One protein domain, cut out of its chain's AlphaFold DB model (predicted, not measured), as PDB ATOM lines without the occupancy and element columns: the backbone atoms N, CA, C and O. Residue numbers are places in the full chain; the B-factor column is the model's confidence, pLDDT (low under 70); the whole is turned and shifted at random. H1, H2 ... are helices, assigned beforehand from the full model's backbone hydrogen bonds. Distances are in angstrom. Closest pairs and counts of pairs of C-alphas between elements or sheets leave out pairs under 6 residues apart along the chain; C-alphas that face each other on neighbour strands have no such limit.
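What this domain is: This is residues 64 to 128 of the 128 residues of the protein "Cytoplasmic protein" of Bacteroidia bacterium (UniProt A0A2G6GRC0). What is the shape? It has little regular structure: two short helices, H1 then H2, stand on different sides of a body of loops. Before H1 comes a long stretch with no named element, residues 64 to 90, whose C-alphas lie 6 to 21 A from the mean of all C-alphas. How much is helix? The 65 printed residues are all helix in class, with 20 in named elements and no named strand. Is it compact? Yes, with a radius of gyration of the C-alphas of 11.2 A and spans of 36 by 24 by 18 A.

How they stand to each other: Do the helices meet? H1, residues 91 to 101, and H2, residues 109 to 117, are apart, joined by a short link of 7 residues. Are their backbones well formed? In both, every O i to N i+4 pair is within hydrogen-bond range.

Where its parts are: Where does H1 begin? C-alpha 91 is at (38.477, 10.044, 34.950), and H1 is 14.9 A long. Where does H2 end? C-alpha 117 is at (50.519, 26.833, 34.292), and H2 is 12.3 A long.

The domain as a whole: How large is it? The two C-alphas farthest apart, of His 64 and Ala 103, are 36.0 A apart. Is it cut or uncertain? The printed part has no cut, and residues 64 to 66 have pLDDT under 70.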
ATOM      1  N   HIS A  64      38.310  35.082  24.805       51.78
ATOM      2  CA  HIS A  64      37.999  33.674  24.943       51.78
ATOM      3  C   HIS A  64      39.094  32.954  24.158       51.78
ATOM      4  O   HIS A  64      39.020  32.876  22.935       51.78
ATOM      5  N   LYS A  65      40.169  32.540  24.848       61.03
ATOM      6  CA  LYS A  65      41.207  31.707  24.253       61.03
ATOM      7  C   LYS A  65      40.460  30.524  23.662       61.03
ATOM      8  O   LYS A  65      39.612  29.940  24.345       61.03
ATOM      9  N   ILE A  66      40.676  30.288  22.370       59.66
ATOM     10  CA  ILE A  66      40.098  29.151  21.665       59.66
ATOM     11  C   ILE A  66      40.561  27.926  22.437       59.66
ATOM     12  O   ILE A  66      41.711  27.528  22.304       59.66
ATOM     13  N   LYS A  67      39.665  27.371  23.255       73.94
ATOM     14  CA  LYS A  67      39.939  26.132  23.965       73.94
ATOM     15  C   LYS A  67      40.212  25.079  22.909       73.94
ATOM     16  O   LYS A  67      39.387  24.887  22.014       73.94
ATOM     17  N   SER A  68      41.359  24.424  23.010       86.00
ATOM     18  CA  SER A  68      41.705  23.291  22.168       86.00
ATOM     19  C   SER A  68      40.533  22.315  22.079       86.00
ATOM     20  O   SER A  68      39.864  22.024  23.076       86.00
ATOM     21  N   LYS A  69      40.298  21.797  20.871       89.56
ATOM     22  CA  LYS A  69      39.249  20.810  20.586       89.56
ATOM     23  C   LYS A  69      39.575  19.411  21.122       89.56
ATOM     24  O   LYS A  69      38.763  18.514  20.947       89.56
ATOM     25  N   PHE A  70      40.740  19.229  21.746       91.31
ATOM     26  CA  PHE A  70      41.167  17.950  22.305       91.31
ATOM     27  C   PHE A  70      40.175  17.444  23.360       91.31
ATOM     28  O   PHE A  70      39.900  18.138  24.347       91.31
ATOM     29  N   ASP A  71      39.656  16.235  23.149       93.38
ATOM     30  CA  ASP A  71      38.687  15.611  24.042       93.38
ATOM     31  C   ASP A  71      39.384  14.821  25.155       93.38
ATOM     32  O   ASP A  71      39.577  13.609  25.098       93.38
ATOM     33  N   TRP A  72      39.716  15.526  26.235       94.69
ATOM     34  CA  TRP A  72      40.332  14.942  27.428       94.69
ATOM     35  C   TRP A  72      39.532  13.803  28.079       94.69
ATOM     36  O   TRP A  72      40.094  13.088  28.909       94.69
ATOM     37  N   ALA A  73      38.245  13.632  27.761       94.38
ATOM     38  CA  ALA A  73      37.429  12.565  28.328       94.38
ATOM     39  C   ALA A  73      37.562  11.239  27.567       94.38
ATOM     40  O   ALA A  73      37.442  10.196  28.203       94.38
ATOM     41  N   ASN A  74      37.825  11.275  26.257       94.06
ATOM     42  CA  ASN A  74      37.751  10.085  25.401       94.06
ATOM     43  C   ASN A  74      39.018   9.820  24.572       94.06
ATOM     44  O   ASN A  74      39.185   8.719  24.057       94.06
ATOM     45  N   GLU A  75      39.912  10.801  24.437       94.19
ATOM     46  CA  GLU A  75      41.160  10.634  23.689       94.19
ATOM     47  C   GLU A  75      42.143   9.707  24.410       94.19
ATOM     48  O   GLU A  75      42.238   9.694  25.645       94.19
ATOM     49  N   VAL A  76      42.939   8.977  23.626       95.62
ATOM     50  CA  VAL A  76      44.017   8.129  24.147       95.62
ATOM     51  C   VAL A  76      45.149   9.013  24.670       95.62
ATOM     52  O   VAL A  76      45.750   9.801  23.936       95.62
ATOM     53  N   LEU A  77      45.457   8.871  25.959       97.12
ATOM     54  CA  LEU A  77      46.510   9.633  26.624       97.12
ATOM     55  C   LEU A  77      47.833   8.867  26.605       97.12
ATOM     56  O   LEU A  77      47.888   7.668  26.860       97.12
ATOM     57  N   THR A  78      48.915   9.585  26.320       96.94
ATOM     58  CA  THR A  78      50.286   9.070  26.310       96.94
ATOM     59  C   THR A  78      51.208  10.049  27.030       96.94
ATOM     60  O   THR A  78      50.863  11.216  27.227       96.94
ATOM     61  N   LYS A  79      52.434   9.623  27.357       96.75
ATOM     62  CA  LYS A  79      53.463  10.518  27.918       96.75
ATOM     63  C   LYS A  79      53.754  11.725  27.031       96.75
ATOM     64  O   LYS A  79      54.105  12.769  27.561       96.75
ATOM     65  N   ASN A  80      53.554  11.604  25.718       96.69
ATOM     66  CA  ASN A  80      53.786  12.672  24.747       96.69
ATOM     67  C   ASN A  80      52.554  13.564  24.524       96.69
ATOM     68  O   ASN A  80      52.645  14.548  23.792       96.69
ATOM     69  N   THR A  81      51.401  13.247  25.127       96.12
ATOM     70  CA  THR A  81      50.191  14.062  24.992       96.12
ATOM     71  C   THR A  81      50.448  15.454  25.557       96.12
ATOM     72  O   THR A  81      50.801  15.611  26.728       96.12
ATOM     73  N   VAL A  82      50.276  16.467  24.711       96.25
ATOM     74  CA  VAL A  82      50.510  17.869  25.061       96.25
ATOM     75  C   VAL A  82      49.340  18.404  25.882       96.25
ATOM     76  O   VAL A  82      48.176  18.260  25.513       96.25
ATOM     77  N   ILE A  83      49.652  19.064  26.992       94.88
ATOM     78  CA  ILE A  83      48.690  19.741  27.854       94.88
ATOM     79  C   ILE A  83      48.154  20.953  27.105       94.88
ATOM     80  O   ILE A  83      48.894  21.876  26.760       94.88
ATOM     81  N   THR A  84      46.850  20.959  26.861       93.56
ATOM     82  CA  THR A  84      46.166  22.032  26.147       93.56
ATOM     83  C   THR A  84      45.498  22.995  27.123       93.56
ATOM     84  O   THR A  84      45.272  22.694  28.294       93.56
ATOM     85  N   ASP A  85      45.096  24.161  26.628       89.56
ATOM     86  CA  ASP A  85      44.308  25.134  27.388       89.56
ATOM     87  C   ASP A  85      42.869  24.664  27.703       89.56
ATOM     88  O   ASP A  85      42.154  25.301  28.485       89.56
ATOM     89  N   SER A  86      42.446  23.536  27.122       91.12
ATOM     90  CA  SER A  86      41.187  22.844  27.411       91.12
ATOM     91  C   SER A  86      41.316  21.725  28.451       91.12
ATOM     92  O   SER A  86      40.309  21.074  28.740       91.12
ATOM     93  N   TYR A  87      42.503  21.529  29.043       92.44
ATOM     94  CA  TYR A  87      42.773  20.486  30.036       92.44
ATOM     95  C   TYR A  87      41.769  20.469  31.194       92.44
ATOM     96  O   TYR A  87      41.423  21.503  31.781       92.44
ATOM     97  N   LYS A  88      41.329  19.259  31.553       88.62
ATOM     98  CA  LYS A  88      40.451  18.993  32.692       88.62
ATOM     99  C   LYS A  88      40.923  17.753  33.441       88.62
ATOM    100  O   LYS A  88      41.253  16.741  32.834       88.62
ATOM    101  N   ASN A  89      40.848  17.814  34.768       91.50
ATOM    102  CA  ASN A  89      40.972  16.625  35.602       91.50
ATOM    103  C   ASN A  89      39.692  15.800  35.445       91.50
ATOM    104  O   ASN A  89      38.666  16.130  36.038       91.50
ATOM    105  N   GLY A  90      39.751  14.779  34.598       93.62
ATOM    106  CA  GLY A  90      38.682  13.809  34.391       93.62
ATOM    107  C   GLY A  90      39.129  12.402  34.764       93.62
ATOM    108  O   GLY A  90      40.289  12.175  35.116       93.62
ATOM    109  N   GLU A  91      38.206  11.453  34.668       96.12
ATOM    110  CA  GLU A  91      38.477  10.044  34.950       96.12
ATOM    111  C   GLU A  91      39.496   9.444  33.974       96.12
ATOM    112  O   GLU A  91      40.431   8.793  34.422       96.12
ATOM    113  N   ASN A  92      39.414   9.770  32.680       96.94
ATOM    114  CA  ASN A  92      40.402   9.351  31.677       96.94
ATOM    115  C   ASN A  92      41.837   9.756  32.070       96.94
ATOM    116  O   ASN A  92      42.736   8.923  32.165       96.94
ATOM    117  N   VAL A  93      42.032  11.031  32.426       96.38
ATOM    118  CA  VAL A  93      43.320  11.550  32.911       96.38
ATOM    119  C   VAL A  93      43.752  10.860  34.202       96.38
ATOM    120  O   VAL A  93      44.922  10.524  34.364       96.38
ATOM    121  N   ARG A  94      42.819  10.627  35.129       96.31
ATOM    122  CA  ARG A  94      43.110   9.926  36.382       96.31
ATOM    123  C   ARG A  94      43.600   8.505  36.123       96.31
ATOM    124  O   ARG A  94      44.590   8.105  36.723       96.31
ATOM    125  N   ASN A  95      42.919   7.772  35.249       96.75
ATOM    126  CA  ASN A  95      43.247   6.394  34.904       96.75
ATOM    127  C   ASN A  95      44.625   6.316  34.255       96.75
ATOM    128  O   ASN A  95      45.437   5.501  34.678       96.75
ATOM    129  N   PHE A  96      44.928   7.236  33.336       96.94
ATOM    130  CA  PHE A  96      46.256   7.358  32.742       96.94
ATOM    131  C   PHE A  96      47.358   7.546  33.802       96.94
ATOM    132  O   PHE A  96      48.324   6.788  33.837       96.94
ATOM    133  N   PHE A  97      47.208   8.499  34.729       96.75
ATOM    134  CA  PHE A  97      48.219   8.703  35.776       96.75
ATOM    135  C   PHE A  97      48.274   7.559  36.797       96.75
ATOM    136  O   PHE A  97      49.344   7.273  37.321       96.75
ATOM    137  N   ILE A  98      47.161   6.873  37.072       96.81
ATOM    138  CA  ILE A  98      47.170   5.660  37.902       96.81
ATOM    139  C   ILE A  98      47.931   4.525  37.206       96.81
ATOM    140  O   ILE A  98      48.642   3.790  37.885       96.81
ATOM    141  N   GLN A  99      47.806   4.381  35.886       96.19
ATOM    142  CA  GLN A  99      48.551   3.381  35.119       96.19
ATOM    143  C   GLN A  99      50.055   3.684  35.082       96.19
ATOM    144  O   GLN A  99      50.857   2.761  35.179       96.19
ATOM    145  N   GLU A 100      50.437   4.958  34.981       95.69
ATOM    146  CA  GLU A 100      51.840   5.368  34.832       95.69
ATOM    147  C   GLU A 100      52.584   5.572  36.162       95.69
ATOM    148  O   GLU A 100      53.752   5.212  36.277       95.69
ATOM    149  N   ILE A 101      51.926   6.148  37.174       94.94
ATOM    150  CA  ILE A 101      52.516   6.455  38.491       94.94
ATOM    151  C   ILE A 101      52.116   5.403  39.536       94.94
ATOM    152  O   ILE A 101      52.888   5.086  40.439       94.94
ATOM    153  N   GLY A 102      50.908   4.843  39.431       94.69
ATOM    154  CA  GLY A 102      50.364   3.846  40.355       94.69
ATOM    155  C   GLY A 102      49.102   4.303  41.097       94.69
ATOM    156  O   GLY A 102      48.716   5.474  41.105       94.69
ATOM    157  N   ALA A 103      48.456   3.365  41.798       95.12
ATOM    158  CA  ALA A 103      47.168   3.568  42.484       95.12
ATOM    159  C   ALA A 103      47.170   4.656  43.583       95.12
ATOM    160  O   ALA A 103      46.107   5.146  43.991       95.12
ATOM    161  N   HIS A 104      48.357   5.049  44.053       93.69
ATOM    162  CA  HIS A 104      48.546   6.120  45.028       93.69
ATOM    163  C   HIS A 104      48.399   7.523  44.418       93.69
ATOM    164  O   HIS A 104      48.272   8.493  45.165       93.69
ATOM    165  N   PHE A 105      48.361   7.650  43.085       95.69
ATOM    166  CA  PHE A 105      48.168   8.936  42.424       95.69
ATOM    167  C   PHE A 105      46.861   9.610  42.860       95.69
ATOM    168  O   PHE A 105      45.783   8.999  42.929       95.69
ATOM    169  N   ARG A 106      46.953  10.911  43.142       93.81
ATOM    170  CA  ARG A 106      45.825  11.776  43.492       93.81
ATOM    171  C   ARG A 106      46.033  13.149  42.870       93.81
ATOM    172  O   ARG A 106      47.126  13.706  42.932       93.81
ATOM    173  N   PHE A 107      44.953  13.736  42.362       95.06
ATOM    174  CA  PHE A 107      44.948  15.148  41.999       95.06
ATOM    175  C   PHE A 107      45.046  15.997  43.267       95.06
ATOM    176  O   PHE A 107      44.066  16.168  43.989       95.06
ATOM    177  N   ASN A 108      46.238  16.513  43.543       94.19
ATOM    178  CA  ASN A 108      46.462  17.489  44.602       94.19
ATOM    179  C   ASN A 108      46.531  18.911  44.019       94.19
ATOM    180  O   ASN A 108      46.689  19.107  42.813       94.19
ATOM    181  N   VAL A 109      46.412  19.921  44.883       93.56
ATOM    182  CA  VAL A 109      46.374  21.333  44.466       93.56
ATOM    183  C   VAL A 109      47.642  21.745  43.710       93.56
ATOM    184  O   VAL A 109      47.547  22.501  42.745       93.56
ATOM    185  N   ILE A 110      48.807  21.223  44.105       93.56
ATOM    186  CA  ILE A 110      50.103  21.538  43.487       93.56
ATOM    187  C   ILE A 110      50.135  21.019  42.047       93.56
ATOM    188  O   ILE A 110      50.378  21.791  41.123       93.56
ATOM    189  N   PHE A 111      49.789  19.748  41.843       94.81
ATOM    190  CA  PHE A 111      49.678  19.122  40.529       94.81
ATOM    191  C   PHE A 111      48.665  19.861  39.650       94.81
ATOM    192  O   PHE A 111      48.963  20.250  38.525       94.81
ATOM    193  N   MET A 112      47.470  20.135  40.179       93.50
ATOM    194  CA  MET A 112      46.417  20.828  39.431       93.50
ATOM    195  C   MET A 112      46.822  22.243  39.014       93.50
ATOM    196  O   MET A 112      46.415  22.709  37.947       93.50
ATOM    197  N   LYS A 113      47.586  22.943  39.859       93.81
ATOM    198  CA  LYS A 113      48.146  24.256  39.542       93.81
ATOM    199  C   LYS A 113      49.209  24.131  38.452       93.81
ATOM    200  O   LYS A 113      49.110  24.831  37.448       93.81
ATOM    201  N   TRP A 114      50.134  23.184  38.598       94.94
ATOM    202  CA  TRP A 114      51.184  22.928  37.619       94.94
ATOM    203  C   TRP A 114      50.603  22.636  36.230       94.94
ATOM    204  O   TRP A 114      50.994  23.286  35.265       94.94
ATOM    205  N   MET A 115      49.591  21.766  36.125       95.06
ATOM    206  CA  MET A 115      48.946  21.445  34.842       95.06
ATOM    207  C   MET A 115      48.365  22.686  34.147       95.06
ATOM    208  O   MET A 115      48.450  22.816  32.931       95.06
ATOM    209  N   LYS A 116      47.794  23.627  34.908       90.19
ATOM    210  CA  LYS A 116      47.217  24.866  34.356       90.19
ATOM    211  C   LYS A 116      48.275  25.871  33.906       90.19
ATOM    212  O   LYS A 116      48.021  26.636  32.980       90.19
ATOM    213  N   GLU A 117      49.420  25.903  34.579       92.31
ATOM    214  CA  GLU A 117      50.519  26.833  34.292       92.31
ATOM    215  C   GLU A 117      51.436  26.330  33.166       92.31
ATOM    216  O   GLU A 117      52.125  27.128  32.538       92.31
ATOM    217  N   ASN A 118      51.410  25.028  32.865       93.12
ATOM    218  CA  ASN A 118      52.326  24.371  31.929       93.12
ATOM    219  C   ASN A 118      51.634  23.888  30.639       93.12
ATOM    220  O   ASN A 118      51.921  22.803  30.132       93.12
ATOM    221  N   ILE A 119      50.737  24.704  30.078       92.44
ATOM    222  CA  ILE A 119      50.170  24.462  28.739       92.44
ATOM    223  C   ILE A 119      51.318  24.402  27.715       92.44
ATOM    224  O   ILE A 119      52.188  25.271  27.708       92.44
ATOM    225  N   GLY A 120      51.314  23.386  26.853       92.62
ATOM    226  CA  GLY A 120      52.382  23.112  25.886       92.62
ATOM    227  C   GLY A 120      53.417  22.085  26.357       92.62
ATOM    228  O   GLY A 120      54.109  21.519  25.515       92.62
ATOM    229  N   LYS A 121      53.498  21.784  27.664       96.31
ATOM    230  CA  LYS A 121      54.268  20.629  28.161       96.31
ATOM    231  C   LYS A 121      53.509  19.326  27.959       96.31
ATOM    232  O   LYS A 121      52.320  19.336  27.647       96.31
ATOM    233  N   THR A 122      54.190  18.204  28.143       97.44
ATOM    234  CA  THR A 122      53.597  16.877  27.975       97.44
ATOM    235  C   THR A 122      53.107  16.289  29.297       97.44
ATOM    236  O   THR A 122      53.528  16.714  30.375       97.44
ATOM    237  N   LEU A 123      52.238  15.274  29.242       96.44
ATOM    238  CA  LEU A 123      51.857  14.519  30.440       96.44
ATOM    239  C   LEU A 123      53.054  13.819  31.100       96.44
ATOM    240  O   LEU A 123      53.064  13.677  32.317       96.44
ATOM    241  N   GLY A 124      54.074  13.432  30.330       96.12
ATOM    242  CA  GLY A 124      55.320  12.882  30.863       96.12
ATOM    243  C   GLY A 124      56.131  13.904  31.664       96.12
ATOM    244  O   GLY A 124      56.763  13.541  32.652       96.12
ATOM    245  N   ASP A 125      56.072  15.191  31.310       95.69
ATOM    246  CA  ASP A 125      56.700  16.252  32.108       95.69
ATOM    247  C   ASP A 125      56.007  16.461  33.458       95.69
ATOM    248  O   ASP A 125      56.650  16.922  34.397       95.69
ATOM    249  N   ALA A 126      54.724  16.108  33.568       93.88
ATOM    250  CA  ALA A 126      53.952  16.198  34.808       93.88
ATOM    251  C   ALA A 126      54.284  15.088  35.823       93.88
ATOM    252  O   ALA A 126      53.778  15.118  36.944       93.88
ATOM    253  N   MET A 127      55.072  14.088  35.414       91.56
ATOM    254  CA  MET A 127      55.462  12.929  36.230       91.56
ATOM    255  C   MET A 127      56.874  13.050  36.817       91.56
ATOM    256  O   MET A 127      57.308  12.143  37.522       91.56
ATOM    257  N   LYS A 128      57.600  14.118  36.475       81.62
ATOM    258  CA  LYS A 128      58.940  14.415  36.992       81.62
ATOM    259  C   LYS A 128      58.835  15.153  38.321       81.62
ATOM    260  O   LYS A 128      59.643  14.829  39.214       81.62
TER     261      LYS A 128